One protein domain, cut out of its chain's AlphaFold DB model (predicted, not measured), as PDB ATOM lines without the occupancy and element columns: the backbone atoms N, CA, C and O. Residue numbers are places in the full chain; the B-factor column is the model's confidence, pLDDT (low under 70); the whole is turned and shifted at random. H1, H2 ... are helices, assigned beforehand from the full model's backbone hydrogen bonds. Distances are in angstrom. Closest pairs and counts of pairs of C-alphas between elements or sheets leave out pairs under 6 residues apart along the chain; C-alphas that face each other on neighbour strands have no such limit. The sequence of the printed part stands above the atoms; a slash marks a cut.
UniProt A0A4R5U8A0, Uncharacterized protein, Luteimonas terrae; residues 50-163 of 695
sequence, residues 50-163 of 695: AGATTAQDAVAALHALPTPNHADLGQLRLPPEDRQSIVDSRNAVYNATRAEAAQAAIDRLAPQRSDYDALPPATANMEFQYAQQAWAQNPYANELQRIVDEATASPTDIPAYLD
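AT A GLANCE: This is residues 50 to 163 of the 695 residues of an uncharacterized protein of Luteimonas terrae (UniProt A0A4R5U8A0). A long rod is built along one helix, H2, with H1 and H5 packed on its later part, while H3 and H4 extend the rod beyond the end of H2. At the other end, residues 75 to 81 stick out, where the long link from H1 turns into H2. The printed part has 114 residues with five named helices, H1 to H5 in order, and no named strand: all helix. It is loose, with a radius of gyration of the C-alphas of 19.1 A, and spans 69 by 24 by 20 A.

IN THESE COORDINATES: H1 is residues 55 to 63, with C-alpha 55 at (-32.947, 4.273, -31.956). H2, residues 80 to 109, is 43.2 A long. H3 is residues 113 to 116. H4, residues 121 to 136, is 22.3 A long. H5, residues 139 to 153, is 20.2 A long, with C-alpha 153 at (-39.624, -2.252, -11.927).

HOW THE PARTS SIT: H1 and H2 form a helical hairpin, opposite ways at a shallow tilt of 13 degrees; residues 98 to 109 of H2 touch H1, and the closest C-alphas, of Leu 62 and Arg 98, are 6.4 A apart. H5 touches H1 with residues 140 to 144, closest at the C-alphas of Ala 55 and Tyr 140, 5.3 A, at a steep tilt of 40 degrees, the same way. H5 touches residues 95 to 106 of H2, closest at the C-alphas of Ala 99 and Val 148, 4.5 A, opposite ways at a shallow tilt of 33 degrees, only just short of steep. With 2 of these 3 tilts shallow, the helix packing is mostly aligned, but only just. H3 touches residues 124 to 128 of H4, closest at the C-alphas of Tyr 116 and Ala 124, 5.0 A. H4 and H5 are close but not clearly touching; H2 is apart from H3 and H4. Every O i to N i+4 pair is within hydrogen-bond range in H1, H4 and H5, and 25 of 26 in H2; H3 is too short for one.

THE WHOLE: The C-alphas of Arg 77 and Pro 120, the two farthest apart, are 68.7 A apart. The printed part has no cut. The link H1 to H2 is long; the other three are tight. Mean pLDDT of the printed part is 73.1, with 38 residues under 70, among them 133 to 143.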
ATOM      1  N   ALA A  50     -23.604   0.055 -28.981       64.06
ATOM      2  CA  ALA A  50     -22.575   1.042 -29.303       64.06
ATOM      3  C   ALA A  50     -22.384   1.260 -30.822       64.06
ATOM      4  O   ALA A  50     -21.896   2.315 -31.216       64.06
ATOM      5  N   GLY A  51     -22.763   0.289 -31.665       66.00
ATOM      6  CA  GLY A  51     -22.730   0.407 -33.127       66.00
ATOM      7  C   GLY A  51     -24.023   0.935 -33.760       66.00
ATOM      8  O   GLY A  51     -24.033   1.195 -34.957       66.00
ATOM      9  N   ALA A  52     -25.104   1.089 -32.986       75.06
ATOM     10  CA  ALA A  52     -26.405   1.521 -33.491       75.06
ATOM     11  C   ALA A  52     -26.376   2.993 -33.936       75.06
ATOM     12  O   ALA A  52     -26.044   3.877 -33.140       75.06
ATOM     13  N   THR A  53     -26.752   3.276 -35.179       74.50
ATOM     14  CA  THR A  53     -26.846   4.648 -35.706       74.50
ATOM     15  C   THR A  53     -28.193   5.309 -35.429       74.50
ATOM     16  O   THR A  53     -28.262   6.533 -35.371       74.50
ATOM     17  N   THR A  54     -29.240   4.517 -35.204       74.06
ATOM     18  CA  THR A  54     -30.602   4.975 -34.908       74.06
ATOM     19  C   THR A  54     -31.145   4.338 -33.625       74.06
ATOM     20  O   THR A  54     -30.602   3.353 -33.116       74.06
ATOM     21  N   ALA A  55     -32.249   4.878 -33.093       66.81
ATOM     22  CA  ALA A  55     -32.947   4.273 -31.956       66.81
ATOM     23  C   ALA A  55     -33.546   2.895 -32.314       66.81
ATOM     24  O   ALA A  55     -33.555   1.993 -31.481       66.81
ATOM     25  N   GLN A  56     -33.961   2.703 -33.572       65.81
ATOM     26  CA  GLN A  56     -34.441   1.422 -34.095       65.81
ATOM     27  C   GLN A  56     -33.336   0.353 -34.087       65.81
ATOM     28  O   GLN A  56     -33.547  -0.738 -33.557       65.81
ATOM     29  N   ASP A  57     -32.135   0.685 -34.583       70.00
ATOM     30  CA  ASP A  57     -30.960  -0.202 -34.523       70.00
ATOM     31  C   ASP A  57     -30.630  -0.593 -33.071       70.00
ATOM     32  O   ASP A  57     -30.240  -1.728 -32.787       70.00
ATOM     33  N   ALA A  58     -30.787   0.354 -32.138       72.75
ATOM     34  CA  ALA A  58     -30.510   0.143 -30.725       72.75
ATOM     35  C   ALA A  58     -31.508  -0.830 -30.078       72.75
ATOM     36  O   ALA A  58     -31.089  -1.784 -29.421       72.75
ATOM     37  N   VAL A  59     -32.812  -0.642 -30.311       68.88
ATOM     38  CA  VAL A  59     -33.869  -1.563 -29.856       68.88
ATOM     39  C   VAL A  59     -33.680  -2.955 -30.466       68.88
ATOM     40  O   VAL A  59     -33.720  -3.951 -29.743       68.88
ATOM     41  N   ALA A  60     -33.390  -3.049 -31.768       68.50
ATOM     42  CA  ALA A  60     -33.139  -4.326 -32.434       68.50
ATOM     43  C   ALA A  60     -31.935  -5.074 -31.824       68.50
ATOM     44  O   ALA A  60     -32.023  -6.273 -31.557       68.50
ATOM     45  N   ALA A  61     -30.838  -4.369 -31.525       71.88
ATOM     46  CA  ALA A  61     -29.673  -4.946 -30.850       71.88
ATOM     47  C   ALA A  61     -29.978  -5.414 -29.412       71.88
ATOM     48  O   ALA A  61     -29.421  -6.417 -28.966       71.88
ATOM     49  N   LEU A  62     -30.871  -4.721 -28.695       74.31
ATOM     50  CA  LEU A  62     -31.323  -5.102 -27.351       74.31
ATOM     51  C   LEU A  62     -32.300  -6.285 -27.361       74.31
ATOM     52  O   LEU A  62     -32.327  -7.044 -26.397       74.31
ATOM     53  N   HIS A  63     -33.095  -6.463 -28.420       74.50
ATOM     54  CA  HIS A  63     -34.007  -7.608 -28.579       74.50
ATOM     55  C   HIS A  63     -33.311  -8.852 -29.139       74.50
ATOM     56  O   HIS A  63     -33.757  -9.968 -28.896       74.50
ATOM     57  N   ALA A  64     -32.168  -8.682 -29.808       70.50
ATOM     58  CA  ALA A  64     -31.289  -9.780 -30.204       70.50
ATOM     59  C   ALA A  64     -30.427 -10.346 -29.050       70.50
ATOM     60  O   ALA A  64     -29.685 -11.308 -29.265       70.50
ATOM     61  N   LEU A  65     -30.493  -9.774 -27.838       73.12
ATOM     62  CA  LEU A  65     -29.775 -10.286 -26.667       73.12
ATOM     63  C   LEU A  65     -30.339 -11.649 -26.225       73.12
ATOM     64  O   LEU A  65     -31.482 -11.696 -25.758       73.12
ATOM     65  N   PRO A  66     -29.553 -12.744 -26.276       73.44
ATOM     66  CA  PRO A  66     -30.034 -14.064 -25.882       73.44
ATOM     67  C   PRO A  66     -30.412 -14.078 -24.398       73.44
ATOM     68  O   PRO A  66     -29.617 -13.672 -23.546       73.44
ATOM     69  N   THR A  67     -31.619 -14.555 -24.092       79.56
ATOM     70  CA  THR A  67     -32.119 -14.664 -22.717       79.56
ATOM     71  C   THR A  67     -31.269 -15.626 -21.871       79.56
ATOM     72  O   THR A  67     -30.603 -16.520 -22.414       79.56
ATOM     73  N   PRO A  68     -31.250 -15.470 -20.532       76.00
ATOM     74  CA  PRO A  68     -30.452 -16.327 -19.663       76.00
ATOM     75  C   PRO A  68     -30.834 -17.805 -19.784       76.00
ATOM     76  O   PRO A  68     -31.983 -18.198 -19.605       76.00
ATOM     77  N   ASN A  69     -29.843 -18.660 -20.035       72.81
ATOM     78  CA  ASN A  69     -30.052 -20.103 -19.995       72.81
ATOM     79  C   ASN A  69     -30.012 -20.601 -18.539       72.81
ATOM     80  O   ASN A  69     -29.094 -20.274 -17.779       72.81
ATOM     81  N   HIS A  70     -30.995 -21.419 -18.160       75.75
ATOM     82  CA  HIS A  70     -31.120 -22.032 -16.831       75.75
ATOM     83  C   HIS A  70     -31.078 -23.573 -16.861       75.75
ATOM     84  O   HIS A  70     -31.227 -24.219 -15.821       75.75
ATOM     85  N   ALA A  71     -30.887 -24.195 -18.032       72.69
ATOM     86  CA  ALA A  71     -30.945 -25.652 -18.199       72.69
ATOM     87  C   ALA A  71     -29.834 -26.407 -17.437       72.69
ATOM     88  O   ALA A  71     -30.002 -27.575 -17.075       72.69
ATOM     89  N   ASP A  72     -28.714 -25.743 -17.148       70.94
ATOM     90  CA  ASP A  72     -27.624 -26.249 -16.309       70.94
ATOM     91  C   ASP A  72     -28.047 -26.424 -14.837       70.94
ATOM     92  O   ASP A  72     -27.644 -27.390 -14.184       70.94
ATOM     93  N   LEU A  73     -28.932 -25.558 -14.327       69.81
ATOM     94  CA  LEU A  73     -29.410 -25.593 -12.938       69.81
ATOM     95  C   LEU A  73     -30.217 -26.861 -12.620       69.81
ATOM     96  O   LEU A  73     -30.267 -27.294 -11.466       69.81
ATOM     97  N   GLY A  74     -30.802 -27.503 -13.638       65.75
ATOM     98  CA  GLY A  74     -31.466 -28.802 -13.506       65.75
ATOM     99  C   GLY A  74     -30.509 -29.955 -13.176       65.75
ATOM    100  O   GLY A  74     -30.935 -30.959 -12.603       65.75
ATOM    101  N   GLN A  75     -29.216 -29.815 -13.495       69.00
ATOM    102  CA  GLN A  75     -28.182 -30.824 -13.230       69.00
ATOM    103  C   GLN A  75     -27.518 -30.638 -11.854       69.00
ATOM    104  O   GLN A  75     -26.936 -31.576 -11.302       69.00
ATOM    105  N   LEU A  76     -27.633 -29.442 -11.272       65.00
ATOM    106  CA  LEU A  76     -27.125 -29.123  -9.943       65.00
ATOM    107  C   LEU A  76     -28.072 -29.671  -8.864       65.00
ATOM    108  O   LEU A  76     -29.258 -29.344  -8.819       65.00
ATOM    109  N   ARG A  77     -27.540 -30.487  -7.942       74.19
ATOM    110  CA  ARG A  77     -28.282 -31.049  -6.791       74.19
ATOM    111  C   ARG A  77     -28.473 -30.026  -5.663       74.19
ATOM    112  O   ARG A  77     -28.127 -30.293  -4.514       74.19
ATOM    113  N   LEU A  78     -28.980 -28.851  -6.012       74.25
ATOM    114  CA  LEU A  78     -29.250 -27.750  -5.093       74.25
ATOM    115  C   LEU A  78     -30.713 -27.783  -4.604       74.25
ATOM    116  O   LEU A  78     -31.596 -28.230  -5.348       74.25
ATOM    117  N   PRO A  79     -30.993 -27.307  -3.376       77.69
ATOM    118  CA  PRO A  79     -32.344 -27.005  -2.908       77.69
ATOM    119  C   PRO A  79     -33.138 -26.129  -3.899       77.69
ATOM    120  O   PRO A  79     -32.542 -25.340  -4.632       77.69
ATOM    121  N   PRO A  80     -34.482 -26.224  -3.939       71.62
ATOM    122  CA  PRO A  80     -35.302 -25.389  -4.822       71.62
ATOM    123  C   PRO A  80     -35.082 -23.884  -4.619       71.62
ATOM    124  O   PRO A  80     -34.956 -23.164  -5.603       71.62
ATOM    125  N   GLU A  81     -34.967 -23.442  -3.365       69.75
ATOM    126  CA  GLU A  81     -34.745 -22.039  -2.983       69.75
ATOM    127  C   GLU A  81     -33.387 -21.517  -3.489       69.75
ATOM    128  O   GLU A  81     -33.325 -20.461  -4.115       69.75
ATOM    129  N   ASP A  82     -32.317 -22.305  -3.333       71.88
ATOM    130  CA  ASP A  82     -30.982 -21.969  -3.849       71.88
ATOM    131  C   ASP A  82     -30.956 -21.900  -5.386       71.88
ATOM    132  O   ASP A  82     -30.261 -21.063  -5.960       71.88
ATOM    133  N   ARG A  83     -31.725 -22.757  -6.078       73.00
ATOM    134  CA  ARG A  83     -31.843 -22.698  -7.547       73.00
ATOM    135  C   ARG A  83     -32.610 -21.465  -8.007       73.00
ATOM    136  O   ARG A  83     -32.166 -20.838  -8.962       73.00
ATOM    137  N   GLN A  84     -33.701 -21.106  -7.328       75.06
ATOM    138  CA  GLN A  84     -34.454 -19.893  -7.642       75.06
ATOM    139  C   GLN A  84     -33.582 -18.647  -7.448       75.06
ATOM    140  O   GLN A  84     -33.464 -17.850  -8.366       75.06
ATOM    141  N   SER A  85     -32.839 -18.561  -6.341       75.50
ATOM    142  CA  SER A  85     -31.882 -17.469  -6.090       75.50
ATOM    143  C   SER A  85     -30.832 -17.303  -7.208       75.50
ATOM    144  O   SER A  85     -30.445 -16.183  -7.546       75.50
ATOM    145  N   ILE A  86     -30.398 -18.399  -7.848       75.75
ATOM    146  CA  ILE A  86     -29.487 -18.344  -9.007       75.75
ATOM    147  C   ILE A  86     -30.215 -17.913 -10.295       75.75
ATOM    148  O   ILE A  86     -29.622 -17.192 -11.096       75.75
ATOM    149  N   VAL A  87     -31.475 -18.318 -10.506       79.00
ATOM    150  CA  VAL A  87     -32.319 -17.823 -11.617       79.00
ATOM    151  C   VAL A  87     -32.517 -16.314 -11.485       79.00
ATOM    152  O   VAL A  87     -32.116 -15.571 -12.379       79.00
ATOM    153  N   ASP A  88     -33.015 -15.866 -10.334       81.12
ATOM    154  CA  ASP A  88     -33.281 -14.461 -10.015       81.12
ATOM    155  C   ASP A  88     -32.015 -13.609 -10.196       81.12
ATOM    156  O   ASP A  88     -32.045 -12.553 -10.829       81.12
ATOM    157  N   SER A  89     -30.863 -14.100  -9.716       80.06
ATOM    158  CA  SER A  89     -29.574 -13.418  -9.870       80.06
ATOM    159  C   SER A  89     -29.082 -13.346 -11.321       80.06
ATOM    160  O   SER A  89     -28.387 -12.388 -11.656       80.06
ATOM    161  N   ARG A  90     -29.385 -14.331 -12.177       80.94
ATOM    162  CA  ARG A  90     -29.032 -14.287 -13.611       80.94
ATOM    163  C   ARG A  90     -29.933 -13.314 -14.368       80.94
ATOM    164  O   ARG A  90     -29.434 -12.539 -15.182       80.94
ATOM    165  N   ASN A  91     -31.225 -13.311 -14.053       85.38
ATOM    166  CA  ASN A  91     -32.202 -12.416 -14.664       85.38
ATOM    167  C   ASN A  91     -31.937 -10.956 -14.283       85.38
ATOM    168  O   ASN A  91     -31.906 -10.100 -15.162       85.38
ATOM    169  N   ALA A  92     -31.607 -10.691 -13.013       81.88
ATOM    170  CA  ALA A  92     -31.190  -9.370 -12.544       81.88
ATOM    171  C   ALA A  92     -29.978  -8.821 -13.313       81.88
ATOM    172  O   ALA A  92     -29.971  -7.652 -13.691       81.88
ATOM    173  N   VAL A  93     -28.973  -9.658 -13.598       82.75
ATOM    174  CA  VAL A  93     -27.800  -9.251 -14.391       82.75
ATOM    175  C   VAL A  93     -28.168  -8.998 -15.859       82.75
ATOM    176  O   VAL A  93     -27.683  -8.029 -16.441       82.75
ATOM    177  N   TYR A  94     -29.045  -9.809 -16.456       84.38
ATOM    178  CA  TYR A  94     -29.541  -9.593 -17.820       84.38
ATOM    179  C   TYR A  94     -30.338  -8.290 -17.951       84.38
ATOM    180  O   TYR A  94     -30.004  -7.450 -18.786       84.38
ATOM    181  N   ASN A  95     -31.334  -8.086 -17.087       84.12
ATOM    182  CA  ASN A  95     -32.180  -6.897 -17.097       84.12
ATOM    183  C   ASN A  95     -31.369  -5.624 -16.810       84.12
ATOM    184  O   ASN A  95     -31.528  -4.642 -17.530       84.12
ATOM    185  N   ALA A  96     -30.428  -5.657 -15.857       83.94
ATOM    186  CA  ALA A  96     -29.505  -4.543 -15.621       83.94
ATOM    187  C   ALA A  96     -28.637  -4.235 -16.857       83.94
ATOM    188  O   ALA A  96     -28.562  -3.085 -17.277       83.94
ATOM    189  N   THR A  97     -28.056  -5.259 -17.498       82.69
ATOM    190  CA  THR A  97     -27.243  -5.090 -18.721       82.69
ATOM    191  C   THR A  97     -28.060  -4.473 -19.863       82.69
ATOM    192  O   THR A  97     -27.573  -3.605 -20.589       82.69
ATOM    193  N   ARG A  98     -29.320  -4.901 -20.021       85.06
ATOM    194  CA  ARG A  98     -30.248  -4.383 -21.036       85.06
ATOM    195  C   ARG A  98     -30.656  -2.934 -20.741       85.06
ATOM    196  O   ARG A  98     -30.673  -2.124 -21.663       85.06
ATOM    197  N   ALA A  99     -30.912  -2.592 -19.477       85.62
ATOM    198  CA  ALA A  99     -31.242  -1.234 -19.038       85.62
ATOM    199  C   ALA A  99     -30.072  -0.256 -19.219       85.62
ATOM    200  O   ALA A  99     -30.248   0.804 -19.812       85.62
ATOM    201  N   GLU A 100     -28.867  -0.622 -18.770       86.19
ATOM    202  CA  GLU A 100     -27.660   0.202 -18.931       86.19
ATOM    203  C   GLU A 100     -27.380   0.500 -20.411       86.19
ATOM    204  O   GLU A 100     -27.069   1.633 -20.782       86.19
ATOM    205  N   ALA A 101     -27.546  -0.502 -21.276       85.25
ATOM    206  CA  ALA A 101     -27.339  -0.360 -22.709       85.25
ATOM    207  C   ALA A 101     -28.461   0.428 -23.419       85.25
ATOM    208  O   ALA A 101     -28.175   1.142 -24.383       85.25
ATOM    209  N   ALA A 102     -29.705   0.349 -22.936       84.50
ATOM    210  CA  ALA A 102     -30.809   1.183 -23.409       84.50
ATOM    211  C   ALA A 102     -30.619   2.655 -23.010       84.50
ATOM    212  O   ALA A 102     -30.690   3.531 -23.870       84.50
ATOM    213  N   GLN A 103     -30.264   2.928 -21.750       89.94
ATOM    214  CA  GLN A 103     -29.959   4.282 -21.279       89.94
ATOM    215  C   GLN A 103     -28.781   4.893 -22.054       89.94
ATOM    216  O   GLN A 103     -28.876   6.017 -22.536       89.94
ATOM    217  N   ALA A 104     -27.707   4.128 -22.277       87.00
ATOM    218  CA  ALA A 104     -26.566   4.577 -23.076       87.00
ATOM    219  C   ALA A 104     -26.916   4.854 -24.555       87.00
ATOM    220  O   ALA A 104     -26.217   5.623 -25.221       87.00
ATOM    221  N   ALA A 105     -27.977   4.238 -25.089       84.88
ATOM    222  CA  ALA A 105     -28.506   4.568 -26.408       84.88
ATOM    223  C   ALA A 105     -29.331   5.862 -26.379       84.88
ATOM    224  O   ALA A 105     -29.116   6.709 -27.242       84.88
ATOM    225  N   ILE A 106     -30.197   6.055 -25.373       86.88
ATOM    226  CA  ILE A 106     -30.954   7.304 -25.167       86.88
ATOM    227  C   ILE A 106     -29.995   8.491 -25.048       86.88
ATOM    228  O   ILE A 106     -30.092   9.432 -25.830       86.88
ATOM    229  N   ASP A 107     -29.021   8.418 -24.139       87.38
ATOM    230  CA  ASP A 107     -28.086   9.512 -23.841       87.38
ATOM    231  C   ASP A 107     -27.256   9.947 -25.065       87.38
ATOM    232  O   ASP A 107     -26.827  11.099 -25.160       87.38
ATOM    233  N   ARG A 108     -27.020   9.018 -26.003       88.06
ATOM    234  CA  ARG A 108     -26.211   9.216 -27.214       88.06
ATOM    235  C   ARG A 108     -27.019   9.641 -28.440       88.06
ATOM    236  O   ARG A 108     -26.465  10.315 -29.303       88.06
ATOM    237  N   LEU A 109     -28.259   9.170 -28.566       85.75
ATOM    238  CA  LEU A 109     -29.098   9.360 -29.757       85.75
ATOM    239  C   LEU A 109     -30.143  10.466 -29.580       85.75
ATOM    240  O   LEU A 109     -30.647  10.973 -30.581       85.75
ATOM    241  N   ALA A 110     -30.458  10.855 -28.340       88.06
ATOM    242  CA  ALA A 110     -31.306  12.006 -28.077       88.06
ATOM    243  C   ALA A 110     -30.650  13.290 -28.621       88.06
ATOM    244  O   ALA A 110     -29.460  13.510 -28.371       88.06
ATOM    245  N   PRO A 111     -31.404  14.156 -29.324       85.62
ATOM    246  CA  PRO A 111     -30.856  15.370 -29.916       85.62
ATOM    247  C   PRO A 111     -30.296  16.284 -28.829       85.62
ATOM    248  O   PRO A 111     -30.972  16.594 -27.842       85.62
ATOM    249  N   GLN A 112     -29.060  16.739 -29.022       87.19
ATOM    250  CA  GLN A 112     -28.364  17.654 -28.130       87.19
ATOM    251  C   GLN A 112     -28.380  19.063 -28.712       87.19
ATOM    252  O   GLN A 112     -28.347  19.274 -29.926       87.19
ATOM    253  N   ARG A 113     -28.381  20.086 -27.849       84.19
ATOM    254  CA  ARG A 113     -28.404  21.477 -28.334       84.19
ATOM    255  C   ARG A 113     -27.159  21.812 -29.167       84.19
ATOM    256  O   ARG A 113     -27.257  22.638 -30.071       84.19
ATOM    257  N   SER A 114     -26.035  21.148 -28.899       86.12
ATOM    258  CA  SER A 114     -24.781  21.255 -29.655       86.12
ATOM    259  C   SER A 114     -24.908  20.891 -31.133       86.12
ATOM    260  O   SER A 114     -24.186  21.442 -31.960       86.12
ATOM    261  N   ASP A 115     -25.837  20.004 -31.484       78.12
ATOM    262  CA  ASP A 115     -25.949  19.454 -32.843       78.12
ATOM    263  C   ASP A 115     -26.438  20.522 -33.839       78.12
ATOM    264  O   ASP A 115     -26.199  20.442 -35.043       78.12
ATOM    265  N   TYR A 116     -27.043  21.587 -33.304       84.12
ATOM    266  CA  TYR A 116     -27.596  22.728 -34.028       84.12
ATOM    267  C   TYR A 116     -26.710  23.986 -33.939       84.12
ATOM    268  O   TYR A 116     -27.094  25.034 -34.455       84.12
ATOM    269  N   ASP A 117     -25.518  23.924 -33.327       82.69
ATOM    270  CA  ASP A 117     -24.635  25.095 -33.142       82.69
ATOM    271  C   ASP A 117     -24.061  25.672 -34.451       82.69
ATOM    272  O   ASP A 117     -23.574  26.804 -34.471       82.69
ATOM    273  N   ALA A 118     -24.152  24.932 -35.560       77.88
ATOM    274  CA  ALA A 118     -23.841  25.440 -36.897       77.88
ATOM    275  C   ALA A 118     -24.911  26.411 -37.450       77.88
ATOM    276  O   ALA A 118     -24.650  27.114 -38.429       77.88
ATOM    277  N   LEU A 119     -26.106  26.457 -36.848       67.25
ATOM    278  CA  LEU A 119     -27.220  27.305 -37.275       67.25
ATOM    279  C   LEU A 119     -27.252  28.645 -36.508       67.25
ATOM    280  O   LEU A 119     -26.774  28.737 -35.375       67.25
ATOM    281  N   PRO A 120     -27.861  29.708 -37.074       78.25
ATOM    282  CA  PRO A 120     -28.078  30.965 -36.357       78.25
ATOM    283  C   PRO A 120     -28.844  30.742 -35.037       78.25
ATOM    284  O   PRO A 120     -29.803  29.972 -35.041       78.25
ATOM    285  N   PRO A 121     -28.522  31.430 -33.920       66.69
ATOM    286  CA  PRO A 121     -29.013  31.053 -32.586       66.69
ATOM    287  C   PRO A 121     -30.536  30.935 -32.417       66.69
ATOM    288  O   PRO A 121     -30.993  30.126 -31.615       66.69
ATOM    289  N   ALA A 122     -31.323  31.724 -33.157       59.59
ATOM    290  CA  ALA A 122     -32.784  31.635 -33.141       59.59
ATOM    291  C   ALA A 122     -33.287  30.368 -33.856       59.59
ATOM    292  O   ALA A 122     -34.072  29.617 -33.283       59.59
ATOM    293  N   THR A 123     -32.777  30.096 -35.061       58.06
ATOM    294  CA  THR A 123     -33.058  28.877 -35.832       58.06
ATOM    295  C   THR A 123     -32.581  27.640 -35.077       58.06
ATOM    296  O   THR A 123     -33.354  26.721 -34.871       58.06
ATOM    297  N   ALA A 124     -31.355  27.659 -34.547       55.53
ATOM    298  CA  ALA A 124     -30.788  26.567 -33.758       55.53
ATOM    299  C   ALA A 124     -31.652  26.183 -32.543       55.53
ATOM    300  O   ALA A 124     -31.770  25.008 -32.216       55.53
ATOM    301  N   ASN A 125     -32.272  27.162 -31.873       64.19
ATOM    302  CA  ASN A 125     -33.184  26.896 -30.760       64.19
ATOM    303  C   ASN A 125     -34.539  26.338 -31.226       64.19
ATOM    304  O   ASN A 125     -35.116  25.519 -30.518       64.19
ATOM    305  N   MET A 126     -35.037  26.779 -32.384       65.62
ATOM    306  CA  MET A 126     -36.293  26.308 -32.974       65.62
ATOM    307  C   MET A 126     -36.164  24.862 -33.479       65.62
ATOM    308  O   MET A 126     -36.937  24.006 -33.064       65.62
ATOM    309  N   GLU A 127     -35.140  24.574 -34.289       53.72
ATOM    310  CA  GLU A 127     -34.851  23.224 -34.796       53.72
ATOM    311  C   GLU A 127     -34.585  22.239 -33.652       53.72
ATOM    312  O   GLU A 127     -35.103  21.128 -33.653       53.72
ATOM    313  N   PHE A 128     -33.851  22.663 -32.617       72.06
ATOM    314  CA  PHE A 128     -33.640  21.849 -31.422       72.06
ATOM    315  C   PHE A 128     -34.945  21.547 -30.667       72.06
ATOM    316  O   PHE A 128     -35.116  20.438 -30.168       72.06
ATOM    317  N   GLN A 129     -35.884  22.499 -30.590       64.19
ATOM    318  CA  GLN A 129     -37.193  22.263 -29.970       64.19
ATOM    319  C   GLN A 129     -38.048  21.289 -30.788       64.19
ATOM    320  O   GLN A 129     -38.634  20.381 -30.198       64.19
ATOM    321  N   TYR A 130     -38.072  21.416 -32.119       56.84
ATOM    322  CA  TYR A 130     -38.742  20.442 -32.985       56.84
ATOM    323  C   TYR A 130     -38.101  19.055 -32.888       56.84
ATOM    324  O   TYR A 130     -38.811  18.065 -32.739       56.84
ATOM    325  N   ALA A 131     -36.772  18.969 -32.867       57.59
ATOM    326  CA  ALA A 131     -36.063  17.706 -32.697       57.59
ATOM    327  C   ALA A 131     -36.334  17.058 -31.329       57.59
ATOM    328  O   ALA A 131     -36.541  15.849 -31.264       57.59
ATOM    329  N   GLN A 132     -36.396  17.834 -30.240       72.38
ATOM    330  CA  GLN A 132     -36.799  17.310 -28.929       72.38
ATOM    331  C   GLN A 132     -38.245  16.800 -28.918       72.38
ATOM    332  O   GLN A 132     -38.512  15.769 -28.300       72.38
ATOM    333  N   GLN A 133     -39.170  17.481 -29.600       58.72
ATOM    334  CA  GLN A 133     -40.558  17.025 -29.735       58.72
ATOM    335  C   GLN A 133     -40.638  15.731 -30.555       58.72
ATOM    336  O   GLN A 133     -41.216  14.755 -30.083       58.72
ATOM    337  N   ALA A 134     -39.969  15.679 -31.709       53.84
ATOM    338  CA  ALA A 134     -39.876  14.485 -32.545       53.84
ATOM    339  C   ALA A 134     -39.200  13.307 -31.818       53.84
ATOM    340  O   ALA A 134     -39.616  12.164 -31.981       53.84
ATOM    341  N   TRP A 135     -38.194  13.564 -30.973       64.25
ATOM    342  CA  TRP A 135     -37.563  12.539 -30.135       64.25
ATOM    343  C   TRP A 135     -38.502  12.021 -29.040       64.25
ATOM    344  O   TRP A 135     -38.610  10.812 -28.861       64.25
ATOM    345  N   ALA A 136     -39.231  12.902 -28.348       59.41
ATOM    346  CA  ALA A 136     -40.236  12.501 -27.358       59.41
ATOM    347  C   ALA A 136     -41.416  11.724 -27.981       59.41
ATOM    348  O   ALA A 136     -42.052  10.909 -27.316       59.41
ATOM    349  N   GLN A 137     -41.696  11.957 -29.264       49.78
ATOM    350  CA  GLN A 137     -42.701  11.237 -30.050       49.78
ATOM    351  C   GLN A 137     -42.138   9.984 -30.751       49.78
ATOM    352  O   GLN A 137     -42.907   9.204 -31.310       49.78
ATOM    353  N   ASN A 138     -40.822   9.747 -30.716       52.91
ATOM    354  CA  ASN A 138     -40.200   8.624 -31.413       52.91
ATOM    355  C   ASN A 138     -40.515   7.300 -30.684       52.91
ATOM    356  O   ASN A 138     -40.111   7.130 -29.527       52.91
ATOM    357  N   PRO A 139     -41.182   6.325 -31.333       46.00
ATOM    358  CA  PRO A 139     -41.592   5.084 -30.676       46.00
ATOM    359  C   PRO A 139     -40.393   4.256 -30.201       46.00
ATOM    360  O   PRO A 139     -40.468   3.628 -29.151       46.00
ATOM    361  N   TYR A 140     -39.259   4.309 -30.905       58.81
ATOM    362  CA  TYR A 140     -38.043   3.597 -30.519       58.81
ATOM    363  C   TYR A 140     -37.308   4.279 -29.355       58.81
ATOM    364  O   TYR A 140     -36.701   3.590 -28.541       58.81
ATOM    365  N   ALA A 141     -37.393   5.606 -29.216       56.84
ATOM    366  CA  ALA A 141     -36.891   6.304 -28.026       56.84
ATOM    367  C   ALA A 141     -37.740   5.977 -26.784       56.84
ATOM    368  O   ALA A 141     -37.198   5.688 -25.715       56.84
ATOM    369  N   ASN A 142     -39.066   5.951 -26.948       62.22
ATOM    370  CA  ASN A 142     -40.002   5.551 -25.899       62.22
ATOM    371  C   ASN A 142     -39.857   4.066 -25.527       62.22
ATOM    372  O   ASN A 142     -39.925   3.727 -24.350       62.22
ATOM    373  N   GLU A 143     -39.572   3.188 -26.492       63.25
ATOM    374  CA  GLU A 143     -39.250   1.779 -26.243       63.25
ATOM    375  C   GLU A 143     -37.940   1.627 -25.456       63.25
ATOM    376  O   GLU A 143     -37.907   0.890 -24.474       63.25
ATOM    377  N   LEU A 144     -36.877   2.367 -25.799       70.94
ATOM    378  CA  LEU A 144     -35.646   2.379 -24.995       70.94
ATOM    379  C   LEU A 144     -35.919   2.823 -23.546       70.94
ATOM    380  O   LEU A 144     -35.395   2.205 -22.619       70.94
ATOM    381  N   GLN A 145     -36.764   3.838 -23.331       77.00
ATOM    382  CA  GLN A 145     -37.158   4.262 -21.983       77.00
ATOM    383  C   GLN A 145     -37.980   3.178 -21.269       77.00
ATOM    384  O   GLN A 145     -37.694   2.847 -20.120       77.00
ATOM    385  N   ARG A 146     -38.934   2.546 -21.966       79.19
ATOM    386  CA  ARG A 146     -39.730   1.425 -21.442       79.19
ATOM    387  C   ARG A 146     -38.843   0.261 -20.997       79.19
ATOM    388  O   ARG A 146     -39.130  -0.355 -19.977       79.19
ATOM    389  N   ILE A 147     -37.760  -0.022 -21.720       77.12
ATOM    390  CA  ILE A 147     -36.773  -1.056 -21.370       77.12
ATOM    391  C   ILE A 147     -36.046  -0.726 -20.058       77.12
ATOM    392  O   ILE A 147     -35.849  -1.622 -19.234       77.12
ATOM    393  N   VAL A 148     -35.671   0.541 -19.844       80.50
ATOM    394  CA  VAL A 148     -35.072   1.014 -18.582       80.50
ATOM    395  C   VAL A 148     -36.076   0.902 -17.430       80.50
ATOM    396  O   VAL A 148     -35.742   0.370 -16.367       80.50
ATOM    397  N   ASP A 149     -37.313   1.347 -17.646       75.50
ATOM    398  CA  ASP A 149     -38.372   1.354 -16.633       75.50
ATOM    399  C   ASP A 149     -38.799  -0.073 -16.240       75.50
ATOM    400  O   ASP A 149     -38.918  -0.383 -15.054       75.50
ATOM    401  N   GLU A 150     -38.963  -0.972 -17.216       77.56
ATOM    402  CA  GLU A 150     -39.325  -2.384 -17.031       77.56
ATOM    403  C   GLU A 150     -38.263  -3.144 -16.227       77.56
ATOM    404  O   GLU A 150     -38.581  -3.791 -15.228       77.56
ATOM    405  N   ALA A 151     -36.989  -3.009 -16.606       80.38
ATOM    406  CA  ALA A 151     -35.876  -3.627 -15.891       80.38
ATOM    407  C   ALA A 151     -35.679  -3.055 -14.473       80.38
ATOM    408  O   ALA A 151     -35.181  -3.754 -13.589       80.38
ATOM    409  N   THR A 152     -36.081  -1.802 -14.241       75.56
ATOM    410  CA  THR A 152     -36.061  -1.168 -12.913       75.56
ATOM    411  C   THR A 152     -37.232  -1.635 -12.041       75.56
ATOM    412  O   THR A 152     -37.059  -1.833 -10.838       75.56
ATOM    413  N   ALA A 153     -38.417  -1.823 -12.629       76.50
ATOM    414  CA  ALA A 153     -39.624  -2.252 -11.927       76.50
ATOM    415  C   ALA A 153     -39.608  -3.748 -11.564       76.50
ATOM    416  O   ALA A 153     -39.991  -4.103 -10.447       76.50
ATOM    417  N   SER A 154     -39.131  -4.602 -12.476       80.75
ATOM    418  CA  SER A 154     -39.151  -6.065 -12.347       80.75
ATOM    419  C   SER A 154     -37.767  -6.673 -12.623       80.75
ATOM    420  O   SER A 154     -37.586  -7.403 -13.599       80.75
ATOM    421  N   PRO A 155     -36.747  -6.400 -11.783       78.56
ATOM    422  CA  PRO A 155     -35.360  -6.746 -12.092       78.56
ATOM    423  C   PRO A 155     -35.119  -8.250 -12.275       78.56
ATOM    424  O   PRO A 155     -34.264  -8.629 -13.066       78.56
ATOM    425  N   THR A 156     -35.862  -9.123 -11.592       81.75
ATOM    426  CA  THR A 156     -35.663 -10.586 -11.623       81.75
ATOM    427  C   THR A 156     -36.502 -11.324 -12.666       81.75
ATOM    428  O   THR A 156     -36.285 -12.519 -12.872       81.75
ATOM    429  N   ASP A 157     -37.432 -10.644 -13.336       78.75
ATOM    430  CA  ASP A 157     -38.382 -11.277 -14.250       78.75
ATOM    431  C   ASP A 157     -37.971 -11.011 -15.701       78.75
ATOM    432  O   ASP A 157     -37.730  -9.867 -16.086       78.75
ATOM    433  N   ILE A 158     -37.872 -12.059 -16.522       74.38
ATOM    434  CA  ILE A 158     -37.631 -11.896 -17.962       74.38
ATOM    435  C   ILE A 158     -38.976 -11.618 -18.647       74.38
ATOM    436  O   ILE A 158     -39.895 -12.431 -18.510       74.38
ATOM    437  N   PRO A 159     -39.118 -10.508 -19.393       66.06
ATOM    438  CA  PRO A 159     -40.352 -10.206 -20.105       66.06
ATOM    439  C   PRO A 159     -40.728 -11.293 -21.117       66.06
ATOM    440  O   PRO A 159     -39.897 -11.730 -21.913       66.06
ATOM    441  N   ALA A 160     -42.004 -11.687 -21.135       58.75
ATOM    442  CA  ALA A 160     -42.491 -12.800 -21.957       58.75
ATOM    443  C   ALA A 160     -42.243 -12.616 -23.469       58.75
ATOM    444  O   ALA A 160     -42.078 -13.599 -24.184       58.75
ATOM    445  N   TYR A 161     -42.162 -11.371 -23.953       59.84
ATOM    446  CA  TYR A 161     -41.879 -11.063 -25.360       59.84
ATOM    447  C   TYR A 161     -40.409 -11.294 -25.773       59.84
ATOM    448  O   TYR A 161     -40.108 -11.268 -26.963       59.84
ATOM    449  N   LEU A 162     -39.496 -11.520 -24.818       58.22
ATOM    450  CA  LEU A 162     -38.093 -11.875 -25.082       58.22
ATOM    451  C   LEU A 162     -37.846 -13.389 -25.055       58.22
ATOM    452  O   LEU A 162     -36.782 -13.841 -25.481       58.22
ATOM    453  N   ASP A 163     -38.790 -14.189 -24.550       54.59
ATOM    454  CA  ASP A 163     -38.592 -15.631 -24.422       54.59
ATOM    455  C   ASP A 163     -38.814 -16.345 -25.764       54.59
ATOM    456  O   ASP A 163     -39.898 -16.843 -26.077       54.59
TER     457      ASP A 163